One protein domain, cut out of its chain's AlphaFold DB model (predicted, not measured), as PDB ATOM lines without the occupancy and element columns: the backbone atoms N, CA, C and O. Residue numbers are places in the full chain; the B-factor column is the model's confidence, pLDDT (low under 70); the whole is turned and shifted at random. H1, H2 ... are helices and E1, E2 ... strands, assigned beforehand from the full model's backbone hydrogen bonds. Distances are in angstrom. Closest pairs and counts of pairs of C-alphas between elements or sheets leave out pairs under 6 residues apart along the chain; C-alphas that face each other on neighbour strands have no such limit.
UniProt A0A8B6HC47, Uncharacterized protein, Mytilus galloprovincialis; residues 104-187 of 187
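This is residues 104 to 187 of the 187 residues of an uncharacterized protein of Mytilus galloprovincialis (UniProt A0A8B6HC47). The model is a loose, narrow rod: a thin ribbon of short strands, with helix H1 packed at one end of it by its residues 109 to 117, near E4 and E1, and helix H2 at the other end, where residues 181 to 187 stick out. In the ribbon the hairpin E2 and E3 runs on into E4, which pairs with E1, and the return stretch folds back past E3, with residues 158 to 159 beside residues 143 to 144. The printed part has 84 residues, with two named helices and four named strands in the order H1, E1, E2, E3, E4, H2, and two antiparallel sheets of two strands, E1 - E4 and E2 - E3. The class is mixed, helices and strands, with 41 residues, under half, in named elements. The radius of gyration of the C-alphas is 16.1 A, and they span 54 by 26 by 21 A.

H1, residues 104 to 120, begins with C-alpha 104 at (47.463, -39.998, -4.561) and is 24.3 A from first to last C-alpha. E1 is residues 128 to 130, E2 residues 136 to 138. E3, residues 141 to 144, is 10.1 A long and begins with C-alpha 141 at (45.045, -41.506, 9.376). E4 is residues 146 to 148. H2, residues 175 to 185, is 15.7 A long and ends with C-alpha 185 at (48.430, -25.758, 19.822).

E3 runs on into E4 across a break of 1 residue, at 25 degrees, and the two meet only through their link. E2 and E3 are a hairpin, antiparallel at 161 degrees, with N 138 and O 141 within hydrogen-bond range at 2.7 A and N 136 and O 143 at 2.9 A. E1 and E4 are antiparallel at 140 degrees, with N 129 and O 147 within hydrogen-bond range at 2.9 A. The closest C-alphas of H1 and E4 are those of Val 113 and Ala 146, 7.2 A apart; those of H1 and E1 are Phe 114 and Ile 128, 7.9 A apart. The closest C-alphas of E3 and H2 are those of Ala 141 and Ile 176, 7.0 A apart. E2 and H2 are only just apart, at 8.5 A. H1 and H2 are apart. In H1 and H2 every O i to N i+4 pair is within hydrogen-bond range.

The two C-alphas farthest apart are those of Met 123 and Ile 187, 55.3 A. The printed part has no cut and ends at the chain's last residue. The long link is E4 to H2, residues 149 to 174, with 26 residues. The mean pLDDT of the printed part is 91.7, and residue 187 is under 70.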
ATOM      1  N   ASN A 104      46.355 -39.404  -3.799       95.56
ATOM      2  CA  ASN A 104      47.463 -39.998  -4.561       95.56
ATOM      3  C   ASN A 104      47.771 -41.446  -4.132       95.56
ATOM      4  O   ASN A 104      47.913 -42.332  -4.971       95.56
ATOM      5  N   GLU A 105      47.864 -41.709  -2.826       95.00
ATOM      6  CA  GLU A 105      48.104 -43.056  -2.294       95.00
ATOM      7  C   GLU A 105      46.906 -43.973  -2.530       95.00
ATOM      8  O   GLU A 105      47.086 -45.173  -2.724       95.00
ATOM      9  N   LEU A 106      45.694 -43.417  -2.525       95.50
ATOM     10  CA  LEU A 106      44.472 -44.142  -2.843       95.50
ATOM     11  C   LEU A 106      44.450 -44.597  -4.311       95.50
ATOM     12  O   LEU A 106      44.170 -45.762  -4.583       95.50
ATOM     13  N   GLU A 107      44.779 -43.709  -5.248       96.38
ATOM     14  CA  GLU A 107      44.893 -44.031  -6.675       96.38
ATOM     15  C   GLU A 107      45.980 -45.079  -6.921       96.38
ATOM     16  O   GLU A 107      45.744 -46.083  -7.597       96.38
ATOM     17  N   GLN A 108      47.160 -44.887  -6.322       96.50
ATOM     18  CA  GLN A 108      48.256 -45.846  -6.421       96.50
ATOM     19  C   GLN A 108      47.850 -47.215  -5.871       96.50
ATOM     20  O   GLN A 108      48.121 -48.234  -6.505       96.50
ATOM     21  N   MET A 109      47.178 -47.241  -4.719       96.81
ATOM     22  CA  MET A 109      46.687 -48.475  -4.126       96.81
ATOM     23  C   MET A 109      45.769 -49.218  -5.093       96.81
ATOM     24  O   MET A 109      46.009 -50.391  -5.358       96.81
ATOM     25  N   TRP A 110      44.735 -48.559  -5.619       97.12
ATOM     26  CA  TRP A 110      43.782 -49.219  -6.510       97.12
ATOM     27  C   TRP A 110      44.453 -49.751  -7.772       97.12
ATOM     28  O   TRP A 110      44.218 -50.899  -8.143       97.12
ATOM     29  N   ASN A 111      45.348 -48.972  -8.380       97.25
ATOM     30  CA  ASN A 111      46.100 -49.413  -9.552       97.25
ATOM     31  C   ASN A 111      46.947 -50.661  -9.257       97.25
ATOM     32  O   ASN A 111      46.881 -51.635 -10.006       97.25
ATOM     33  N   GLU A 112      47.705 -50.663  -8.156       97.56
ATOM     34  CA  GLU A 112      48.503 -51.826  -7.746       97.56
ATOM     35  C   GLU A 112      47.617 -53.044  -7.474       97.56
ATOM     36  O   GLU A 112      47.894 -54.136  -7.963       97.56
ATOM     37  N   VAL A 113      46.514 -52.848  -6.758       97.50
ATOM     38  CA  VAL A 113      45.576 -53.905  -6.386       97.50
ATOM     39  C   VAL A 113      44.920 -54.551  -7.607       97.50
ATOM     40  O   VAL A 113      44.854 -55.778  -7.685       97.50
ATOM     41  N   PHE A 114      44.465 -53.767  -8.588       96.19
ATOM     42  CA  PHE A 114      43.870 -54.319  -9.809       96.19
ATOM     43  C   PHE A 114      44.887 -55.105 -10.643       96.19
ATOM     44  O   PHE A 114      44.559 -56.169 -11.175       96.19
ATOM     45  N   ILE A 115      46.126 -54.608 -10.735       96.12
ATOM     46  CA  ILE A 115      47.209 -55.299 -11.442       96.12
ATOM     47  C   ILE A 115      47.554 -56.613 -10.730       96.12
ATOM     48  O   ILE A 115      47.584 -57.663 -11.375       96.12
ATOM     49  N   GLU A 116      47.764 -56.579  -9.412       96.69
ATOM     50  CA  GLU A 116      48.078 -57.760  -8.599       96.69
ATOM     51  C   GLU A 116      46.957 -58.810  -8.668       96.69
ATOM     52  O   GLU A 116      47.229 -59.992  -8.888       96.69
ATOM     53  N   HIS A 117      45.692 -58.393  -8.543       97.19
ATOM     54  CA  HIS A 117      44.540 -59.290  -8.636       97.19
ATOM     55  C   HIS A 117      44.494 -60.012  -9.984       97.19
ATOM     56  O   HIS A 117      44.362 -61.235 -10.027       97.19
ATOM     57  N   ARG A 118      44.677 -59.281 -11.092       95.56
ATOM     58  CA  ARG A 118      44.669 -59.865 -12.439       95.56
ATOM     59  C   ARG A 118      45.837 -60.827 -12.670       95.56
ATOM     60  O   ARG A 118      45.689 -61.774 -13.434       95.56
ATOM     61  N   GLN A 119      46.982 -60.603 -12.027       95.50
ATOM     62  CA  GLN A 119      48.128 -61.515 -12.102       95.50
ATOM     63  C   GLN A 119      47.893 -62.810 -11.315       95.50
ATOM     64  O   GLN A 119      48.246 -63.886 -11.791       95.50
ATOM     65  N   ILE A 120      47.300 -62.717 -10.123       95.44
ATOM     66  CA  ILE A 120      47.085 -63.867  -9.231       95.44
ATOM     67  C   ILE A 120      45.859 -64.686  -9.647       95.44
ATOM     68  O   ILE A 120      45.848 -65.909  -9.526       95.44
ATOM     69  N   SER A 121      44.800 -64.030 -10.112       95.06
ATOM     70  CA  SER A 121      43.520 -64.656 -10.452       95.06
ATOM     71  C   SER A 121      42.975 -64.076 -11.763       95.06
ATOM     72  O   SER A 121      41.979 -63.353 -11.756       95.06
ATOM     73  N   PRO A 122      43.600 -64.400 -12.913       93.62
ATOM     74  CA  PRO A 122      43.294 -63.776 -14.206       93.62
ATOM     75  C   PRO A 122      41.872 -64.034 -14.714       93.62
ATOM     76  O   PRO A 122      41.377 -63.266 -15.534       93.62
ATOM     77  N   MET A 123      41.229 -65.102 -14.237       95.50
ATOM     78  CA  MET A 123      39.864 -65.485 -14.616       95.50
ATOM     79  C   MET A 123      38.811 -65.060 -13.585       95.50
ATOM     80  O   MET A 123      37.637 -65.367 -13.757       95.50
ATOM     81  N   CYS A 124      39.210 -64.398 -12.494       95.56
ATOM     82  CA  CYS A 124      38.261 -63.956 -11.480       95.56
ATOM     83  C   CYS A 124      37.500 -62.719 -11.969       95.56
ATOM     84  O   CYS A 124      38.102 -61.724 -12.373       95.56
ATOM     85  N   THR A 125      36.173 -62.790 -11.896       94.00
ATOM     86  CA  THR A 125      35.237 -61.710 -12.239       94.00
ATOM     87  C   THR A 125      34.789 -60.902 -11.024       94.00
ATOM     88  O   THR A 125      33.950 -60.011 -11.152       94.00
ATOM     89  N   GLY A 126      35.355 -61.208  -9.858       93.94
ATOM     90  CA  GLY A 126      34.956 -60.625  -8.593       93.94
ATOM     91  C   GLY A 126      35.273 -59.146  -8.484       93.94
ATOM     92  O   GLY A 126      36.175 -58.599  -9.125       93.94
ATOM     93  N   PHE A 127      34.524 -58.501  -7.601       95.12
ATOM     94  CA  PHE A 127      34.708 -57.110  -7.247       95.12
ATOM     95  C   PHE A 127      35.716 -56.996  -6.116       95.12
ATOM     96  O   PHE A 127      35.625 -57.667  -5.084       95.12
ATOM     97  N   ILE A 128      36.659 -56.084  -6.304       96.12
ATOM     98  CA  ILE A 128      37.595 -55.724  -5.255       96.12
ATOM     99  C   ILE A 128      36.942 -54.666  -4.371       96.12
ATOM    100  O   ILE A 128      36.467 -53.638  -4.852       96.12
ATOM    101  N   SER A 129      36.935 -54.920  -3.070       94.44
ATOM    102  CA  SER A 129      36.400 -54.023  -2.053       94.44
ATOM    103  C   SER A 129      37.398 -53.832  -0.913       94.44
ATOM    104  O   SER A 129      38.411 -54.530  -0.815       94.44
ATOM    105  N   TRP A 130      37.124 -52.854  -0.055       92.44
ATOM    106  CA  TRP A 130      37.889 -52.637   1.165       92.44
ATOM    107  C   TRP A 130      37.680 -53.781   2.158       92.44
ATOM    108  O   TRP A 130      36.550 -54.129   2.503       92.44
ATOM    109  N   ASP A 131      38.777 -54.310   2.686       91.94
ATOM    110  CA  ASP A 131      38.775 -55.255   3.796       91.94
ATOM    111  C   ASP A 131      38.669 -54.485   5.122       91.94
ATOM    112  O   ASP A 131      39.644 -54.295   5.853       91.94
ATOM    113  N   LEU A 132      37.443 -54.059   5.442       88.69
ATOM    114  CA  LEU A 132      37.118 -53.308   6.665       88.69
ATOM    115  C   LEU A 132      37.422 -54.087   7.957       88.69
ATOM    116  O   LEU A 132      37.363 -53.532   9.049       88.69
ATOM    117  N   SER A 133      37.695 -55.393   7.869       87.19
ATOM    118  CA  SER A 133      38.091 -56.203   9.025       87.19
ATOM    119  C   SER A 133      39.579 -56.067   9.357       87.19
ATOM    120  O   SER A 133      39.974 -56.237  10.512       87.19
ATOM    121  N   ALA A 134      40.398 -55.739   8.354       88.31
ATOM    122  CA  ALA A 134      41.839 -55.565   8.475       88.31
ATOM    123  C   ALA A 134      42.266 -54.092   8.618       88.31
ATOM    124  O   ALA A 134      43.456 -53.827   8.812       88.31
ATOM    125  N   GLU A 135      41.318 -53.158   8.532       89.50
ATOM    126  CA  GLU A 135      41.515 -51.715   8.672       89.50
ATOM    127  C   GLU A 135      42.288 -51.354   9.955       89.50
ATOM    128  O   GLU A 135      42.062 -51.897  11.041       89.50
ATOM    129  N   GLN A 136      43.241 -50.424   9.842       90.25
ATOM    130  CA  GLN A 136      44.001 -49.916  10.986       90.25
ATOM    131  C   GLN A 136      43.995 -48.393  11.018       90.25
ATOM    132  O   GLN A 136      44.729 -47.735  10.273       90.25
ATOM    133  N   GLN A 137      43.272 -47.835  11.983       89.38
ATOM    134  CA  GLN A 137      43.325 -46.413  12.286       89.38
ATOM    135  C   GLN A 137      44.596 -46.053  13.082       89.38
ATOM    136  O   GLN A 137      45.017 -46.743  14.015       89.38
ATOM    137  N   ARG A 138      45.235 -44.942  12.708       87.62
ATOM    138  CA  ARG A 138      46.424 -44.361  13.342       87.62
ATOM    139  C   ARG A 138      46.216 -42.869  13.579       87.62
ATOM    140  O   ARG A 138      46.704 -42.034  12.817       87.62
ATOM    141  N   GLY A 139      45.532 -42.533  14.669       88.00
ATOM    142  CA  GLY A 139      45.086 -41.160  14.903       88.00
ATOM    143  C   GLY A 139      44.052 -40.775  13.847       88.00
ATOM    144  O   GLY A 139      43.088 -41.502  13.650       88.00
ATOM    145  N   ALA A 140      44.292 -39.687  13.125       88.12
ATOM    146  CA  ALA A 140      43.434 -39.219  12.038       88.12
ATOM    147  C   ALA A 140      43.817 -39.799  10.661       88.12
ATOM    148  O   ALA A 140      43.495 -39.209   9.637       88.12
ATOM    149  N   ALA A 141      44.570 -40.901  10.616       91.25
ATOM    150  CA  ALA A 141      45.045 -41.506   9.376       91.25
ATOM    151  C   ALA A 141      44.712 -42.997   9.325       91.25
ATOM    152  O   ALA A 141      44.693 -43.656  10.364       91.25
ATOM    153  N   TRP A 142      44.526 -43.540   8.124       92.06
ATOM    154  CA  TRP A 142      44.074 -44.917   7.926       92.06
ATOM    155  C   TRP A 142      45.058 -45.762   7.133       92.06
ATOM    156  O   TRP A 142      45.739 -45.294   6.213       92.06
ATOM    157  N   ARG A 143      45.141 -47.034   7.518       93.06
ATOM    158  CA  ARG A 143      45.750 -48.080   6.707       93.06
ATOM    159  C   ARG A 143      44.685 -49.064   6.323       93.06
ATOM    160  O   ARG A 143      43.956 -49.542   7.187       93.06
ATOM    161  N   GLU A 144      44.686 -49.382   5.050       93.81
ATOM    162  CA  GLU A 144      43.634 -50.167   4.454       93.81
ATOM    163  C   GLU A 144      44.215 -51.308   3.641       93.81
ATOM    164  O   GLU A 144      45.379 -51.304   3.216       93.81
ATOM    165  N   LYS A 145      43.363 -52.299   3.438       95.00
ATOM    166  CA  LYS A 145      43.636 -53.474   2.636       95.00
ATOM    167  C   LYS A 145      42.444 -53.693   1.718       95.00
ATOM    168  O   LYS A 145      41.322 -53.343   2.070       95.00
ATOM    169  N   ALA A 146      42.692 -54.268   0.556       95.94
ATOM    170  CA  ALA A 146      41.660 -54.662  -0.379       95.94
ATOM    171  C   ALA A 146      41.548 -56.190  -0.430       95.94
ATOM    172  O   ALA A 146      42.531 -56.917  -0.240       95.94
ATOM    173  N   SER A 147      40.346 -56.680  -0.696       96.38
ATOM    174  CA  SER A 147      40.051 -58.099  -0.884       96.38
ATOM    175  C   SER A 147      39.095 -58.289  -2.048       96.38
ATOM    176  O   SER A 147      38.242 -57.438  -2.297       96.38
ATOM    177  N   CYS A 148      39.222 -59.416  -2.740       97.25
ATOM    178  CA  CYS A 148      38.214 -59.840  -3.703       97.25
ATOM    179  C   CYS A 148      37.077 -60.568  -2.977       97.25
ATOM    180  O   CYS A 148      37.311 -61.284  -2.004       97.25
ATOM    181  N   ASN A 149      35.844 -60.380  -3.436       95.38
ATOM    182  CA  ASN A 149      34.672 -61.066  -2.891       95.38
ATOM    183  C   ASN A 149      34.472 -62.492  -3.445       95.38
ATOM    184  O   ASN A 149      33.723 -63.261  -2.848       95.38
ATOM    185  N   GLU A 150      35.114 -62.842  -4.564       95.69
ATOM    186  CA  GLU A 150      34.951 -64.146  -5.227       95.69
ATOM    187  C   GLU A 150      36.164 -65.068  -5.077       95.69
ATOM    188  O   GLU A 150      36.002 -66.283  -4.968       95.69
ATOM    189  N   CYS A 151      37.382 -64.523  -5.067       95.00
ATOM    190  CA  CYS A 151      38.603 -65.310  -4.897       95.00
ATOM    191  C   CYS A 151      39.295 -65.014  -3.561       95.00
ATOM    192  O   CYS A 151      38.949 -64.080  -2.845       95.00
ATOM    193  N   SER A 152      40.323 -65.796  -3.231       94.38
ATOM    194  CA  SER A 152      41.117 -65.633  -2.006       94.38
ATOM    195  C   SER A 152      42.148 -64.496  -2.078       94.38
ATOM    196  O   SER A 152      43.064 -64.435  -1.252       94.38
ATOM    197  N   TYR A 153      42.038 -63.599  -3.064       96.19
ATOM    198  CA  TYR A 153      42.950 -62.472  -3.198       96.19
ATOM    199  C   TYR A 153      42.775 -61.472  -2.054       96.19
ATOM    200  O   TYR A 153      41.682 -60.987  -1.754       96.19
ATOM    201  N   HIS A 154      43.914 -61.107  -1.481       95.88
ATOM    202  CA  HIS A 154      44.050 -60.116  -0.436       95.88
ATOM    203  C   HIS A 154      45.298 -59.286  -0.714       95.88
ATOM    204  O   HIS A 154      46.396 -59.835  -0.816       95.88
ATOM    205  N   SER A 155      45.151 -57.968  -0.773       96.69
ATOM    206  CA  SER A 155      46.279 -57.081  -1.028       96.69
ATOM    207  C   SER A 155      47.223 -56.988   0.173       96.69
ATOM    208  O   SER A 155      46.906 -57.386   1.301       96.69
ATOM    209  N   LYS A 156      48.386 -56.363  -0.028       95.88
ATOM    210  CA  LYS A 156      49.185 -55.848   1.094       95.88
ATOM    211  C   LYS A 156      48.447 -54.715   1.824       95.88
ATOM    212  O   LYS A 156      47.453 -54.181   1.342       95.88
ATOM    213  N   MET A 157      48.958 -54.343   2.997       95.44
ATOM    214  CA  MET A 157      48.450 -53.213   3.779       95.44
ATOM    215  C   MET A 157      49.046 -51.896   3.272       95.44
ATOM    216  O   MET A 157      50.269 -51.722   3.327       95.44
ATOM    217  N   PHE A 158      48.202 -50.953   2.868       95.75
ATOM    218  CA  PHE A 158      48.613 -49.655   2.337       95.75
ATOM    219  C   PHE A 158      48.500 -48.554   3.386       95.75
ATOM    220  O   PHE A 158      47.608 -48.556   4.229       95.75
ATOM    221  N   ASN A 159      49.430 -47.603   3.352       94.94
ATOM    222  CA  ASN A 159      49.308 -46.359   4.104       94.94
ATOM    223  C   ASN A 159      48.653 -45.322   3.190       94.94
ATOM    224  O   ASN A 159      49.285 -44.903   2.227       94.94
ATOM    225  N   LEU A 160      47.440 -44.869   3.504       95.12
ATOM    226  CA  LEU A 160      46.736 -43.854   2.705       95.12
ATOM    227  C   LEU A 160      47.054 -42.423   3.183       95.12
ATOM    228  O   LEU A 160      46.192 -41.548   3.230       95.12
ATOM    229  N   TYR A 161      48.298 -42.207   3.623       93.88
ATOM    230  CA  TYR A 161      48.799 -40.968   4.221       93.88
ATOM    231  C   TYR A 161      50.330 -40.887   4.112       93.88
ATOM    232  O   TYR A 161      51.009 -41.914   4.105       93.88
ATOM    233  N   ASN A 162      50.902 -39.672   4.152       93.88
ATOM    234  CA  ASN A 162      52.359 -39.538   4.302       93.88
ATOM    235  C   ASN A 162      52.816 -39.874   5.701       93.88
ATOM    236  O   ASN A 162      52.298 -39.355   6.688       93.88
ATOM    237  N   GLU A 163      53.922 -40.589   5.760       92.38
ATOM    238  CA  GLU A 163      54.718 -40.716   6.964       92.38
ATOM    239  C   GLU A 163      55.738 -39.574   7.070       92.38
ATOM    240  O   GLU A 163      56.370 -39.176   6.092       92.38
ATOM    241  N   VAL A 164      55.935 -39.059   8.282       90.44
ATOM    242  CA  VAL A 164      57.006 -38.101   8.572       90.44
ATOM    243  C   VAL A 164      58.349 -38.826   8.523       90.44
ATOM    244  O   VAL A 164      58.526 -39.887   9.134       90.44
ATOM    245  N   ILE A 165      59.322 -38.238   7.825       85.94
ATOM    246  CA  ILE A 165      60.684 -38.766   7.758       85.94
ATOM    247  C   ILE A 165      61.309 -38.671   9.154       85.94
ATOM    248  O   ILE A 165      61.641 -37.592   9.638       85.94
ATOM    249  N   ALA A 166      61.483 -39.815   9.809       82.50
ATOM    250  CA  ALA A 166      62.117 -39.904  11.117       82.50
ATOM    251  C   ALA A 166      63.410 -40.722  11.031       82.50
ATOM    252  O   ALA A 166      63.420 -41.837  10.512       82.50
ATOM    253  N   LYS A 167      64.496 -40.195  11.617       81.69
ATOM    254  CA  LYS A 167      65.783 -40.906  11.769       81.69
ATOM    255  C   LYS A 167      65.748 -42.004  12.844       81.69
ATOM    256  O   LYS A 167      66.718 -42.733  13.020       81.69
ATOM    257  N   LYS A 168      64.660 -42.095  13.615       81.19
ATOM    258  CA  LYS A 168      64.512 -43.061  14.710       81.19
ATOM    259  C   LYS A 168      63.932 -44.372  14.190       81.19
ATOM    260  O   LYS A 168      63.013 -44.375  13.378       81.19
ATOM    261  N   ARG A 169      64.443 -45.487  14.715       77.12
ATOM    262  CA  ARG A 169      63.910 -46.826  14.445       77.12
ATOM    263  C   ARG A 169      62.522 -46.959  15.075       77.12
ATOM    264  O   ARG A 169      62.367 -46.719  16.269       77.12
ATOM    265  N   GLY A 170      61.534 -47.356  14.281       83.50
ATOM    266  CA  GLY A 170      60.160 -47.553  14.739       83.50
ATOM    267  C   GLY A 170      59.134 -47.223  13.662       83.50
ATOM    268  O   GLY A 170      59.484 -46.881  12.534       83.50
ATOM    269  N   ARG A 171      57.854 -47.339  14.030       79.94
ATOM    270  CA  ARG A 171      56.743 -46.906  13.176       79.94
ATOM    271  C   ARG A 171      56.806 -45.391  13.011       79.94
ATOM    272  O   ARG A 171      57.001 -44.679  13.997       79.94
ATOM    273  N   ARG A 172      56.644 -44.912  11.781       88.19
ATOM    274  CA  ARG A 172      56.624 -43.481  11.488       88.19
ATOM    275  C   ARG A 172      55.232 -42.913  11.744       88.19
ATOM    276  O   ARG A 172      54.222 -43.597  11.579       88.19
ATOM    277  N   THR A 173      55.197 -41.662  12.184       88.94
ATOM    278  CA  THR A 173      53.956 -40.933  12.453       88.94
ATOM    279  C   THR A 173      53.357 -40.435  11.143       88.94
ATOM    280  O   THR A 173      54.096 -39.980  10.271       88.94
ATOM    281  N   ALA A 174      52.031 -40.480  11.013       91.50
ATOM    282  CA  ALA A 174      51.335 -39.841   9.903       91.50
ATOM    283  C   ALA A 174      51.511 -38.315   9.966       91.50
ATOM    284  O   ALA A 174      51.303 -37.713  11.020       91.50
ATOM    285  N   ALA A 175      51.859 -37.684   8.849       92.00
ATOM    286  CA  ALA A 175      52.067 -36.241   8.754       92.00
ATOM    287  C   ALA A 175      50.828 -35.448   9.198       92.00
ATOM    288  O   ALA A 175      50.972 -34.436   9.878       92.00
ATOM    289  N   ILE A 176      49.628 -35.965   8.906       91.69
ATOM    290  CA  ILE A 176      48.360 -35.342   9.304       91.69
ATOM    291  C   ILE A 176      48.194 -35.244  10.826       91.69
ATOM    292  O   ILE A 176      47.693 -34.249  11.339       91.69
ATOM    293  N   ASN A 177      48.681 -36.233  11.579       91.56
ATOM    294  CA  ASN A 177      48.598 -36.194  13.038       91.56
ATOM    295  C   ASN A 177      49.465 -35.064  13.602       91.56
ATOM    296  O   ASN A 177      49.070 -34.400  14.556       91.56
ATOM    297  N   LEU A 178      50.635 -34.830  12.997       90.25
ATOM    298  CA  LEU A 178      51.513 -33.734  13.392       90.25
ATOM    299  C   LEU A 178      50.905 -32.379  13.016       90.25
ATOM    300  O   LEU A 178      50.932 -31.467  13.836       90.25
ATOM    301  N   SER A 179      50.338 -32.245  11.813       88.25
ATOM    302  CA  SER A 179      49.727 -30.983  11.379       88.25
ATOM    303  C   SER A 179      48.515 -30.611  12.227       88.25
ATOM    304  O   SER A 179      48.402 -29.459  12.630       88.25
ATOM    305  N   ILE A 180      47.656 -31.581  12.561       91.38
ATOM    306  CA  ILE A 180      46.522 -31.364  13.472       91.38
ATOM    307  C   ILE A 180      47.033 -30.927  14.846       91.38
ATOM    308  O   ILE A 180      46.535 -29.958  15.406       91.38
ATOM    309  N   GLN A 181      48.057 -31.598  15.379       89.56
ATOM    310  CA  GLN A 181      48.618 -31.238  16.679       89.56
ATOM    311  C   GLN A 181      49.190 -29.814  16.694       89.56
ATOM    312  O   GLN A 181      48.982 -29.087  17.660       89.56
ATOM    313  N   VAL A 182      49.909 -29.408  15.642       90.25
ATOM    314  CA  VAL A 182      50.425 -28.037  15.521       90.25
ATOM    315  C   VAL A 182      49.266 -27.045  15.439       90.25
ATOM    316  O   VAL A 182      49.264 -26.079  16.193       90.25
ATOM    317  N   ALA A 183      48.261 -27.308  14.600       90.50
ATOM    318  CA  ALA A 183      47.099 -26.435  14.451       90.50
ATOM    319  C   ALA A 183      46.352 -26.222  15.778       90.50
ATOM    320  O   ALA A 183      46.030 -25.091  16.117       90.50
ATOM    321  N   LEU A 184      46.147 -27.286  16.558       90.62
ATOM    322  CA  LEU A 184      45.452 -27.217  17.849       90.62
ATOM    323  C   LEU A 184      46.259 -26.531  18.959       90.62
ATOM    324  O   LEU A 184      45.670 -26.081  19.931       90.62
ATOM    325  N   ASN A 185      47.586 -26.450  18.841       87.69
ATOM    326  CA  ASN A 185      48.430 -25.758  19.822       87.69
ATOM    327  C   ASN A 185      48.511 -24.238  19.589       87.69
ATOM    328  O   ASN A 185      49.038 -23.527  20.443       87.69
ATOM    329  N   HIS A 186      48.069 -23.756  18.426       71.31
ATOM    330  CA  HIS A 186      48.085 -22.338  18.050       71.31
ATOM    331  C   HIS A 186      46.704 -21.669  18.156       71.31
ATOM    332  O   HIS A 186      46.548 -20.533  17.705       71.31
ATOM    333  N   ILE A 187      45.730 -22.366  18.748       55.06
ATOM    334  CA  ILE A 187      44.396 -21.873  19.116       55.06
ATOM    335  C   ILE A 187      44.382 -21.655  20.628       55.06
ATOM    336  O   ILE A 187      43.885 -20.593  21.056       55.06
TER     337      ILE A 187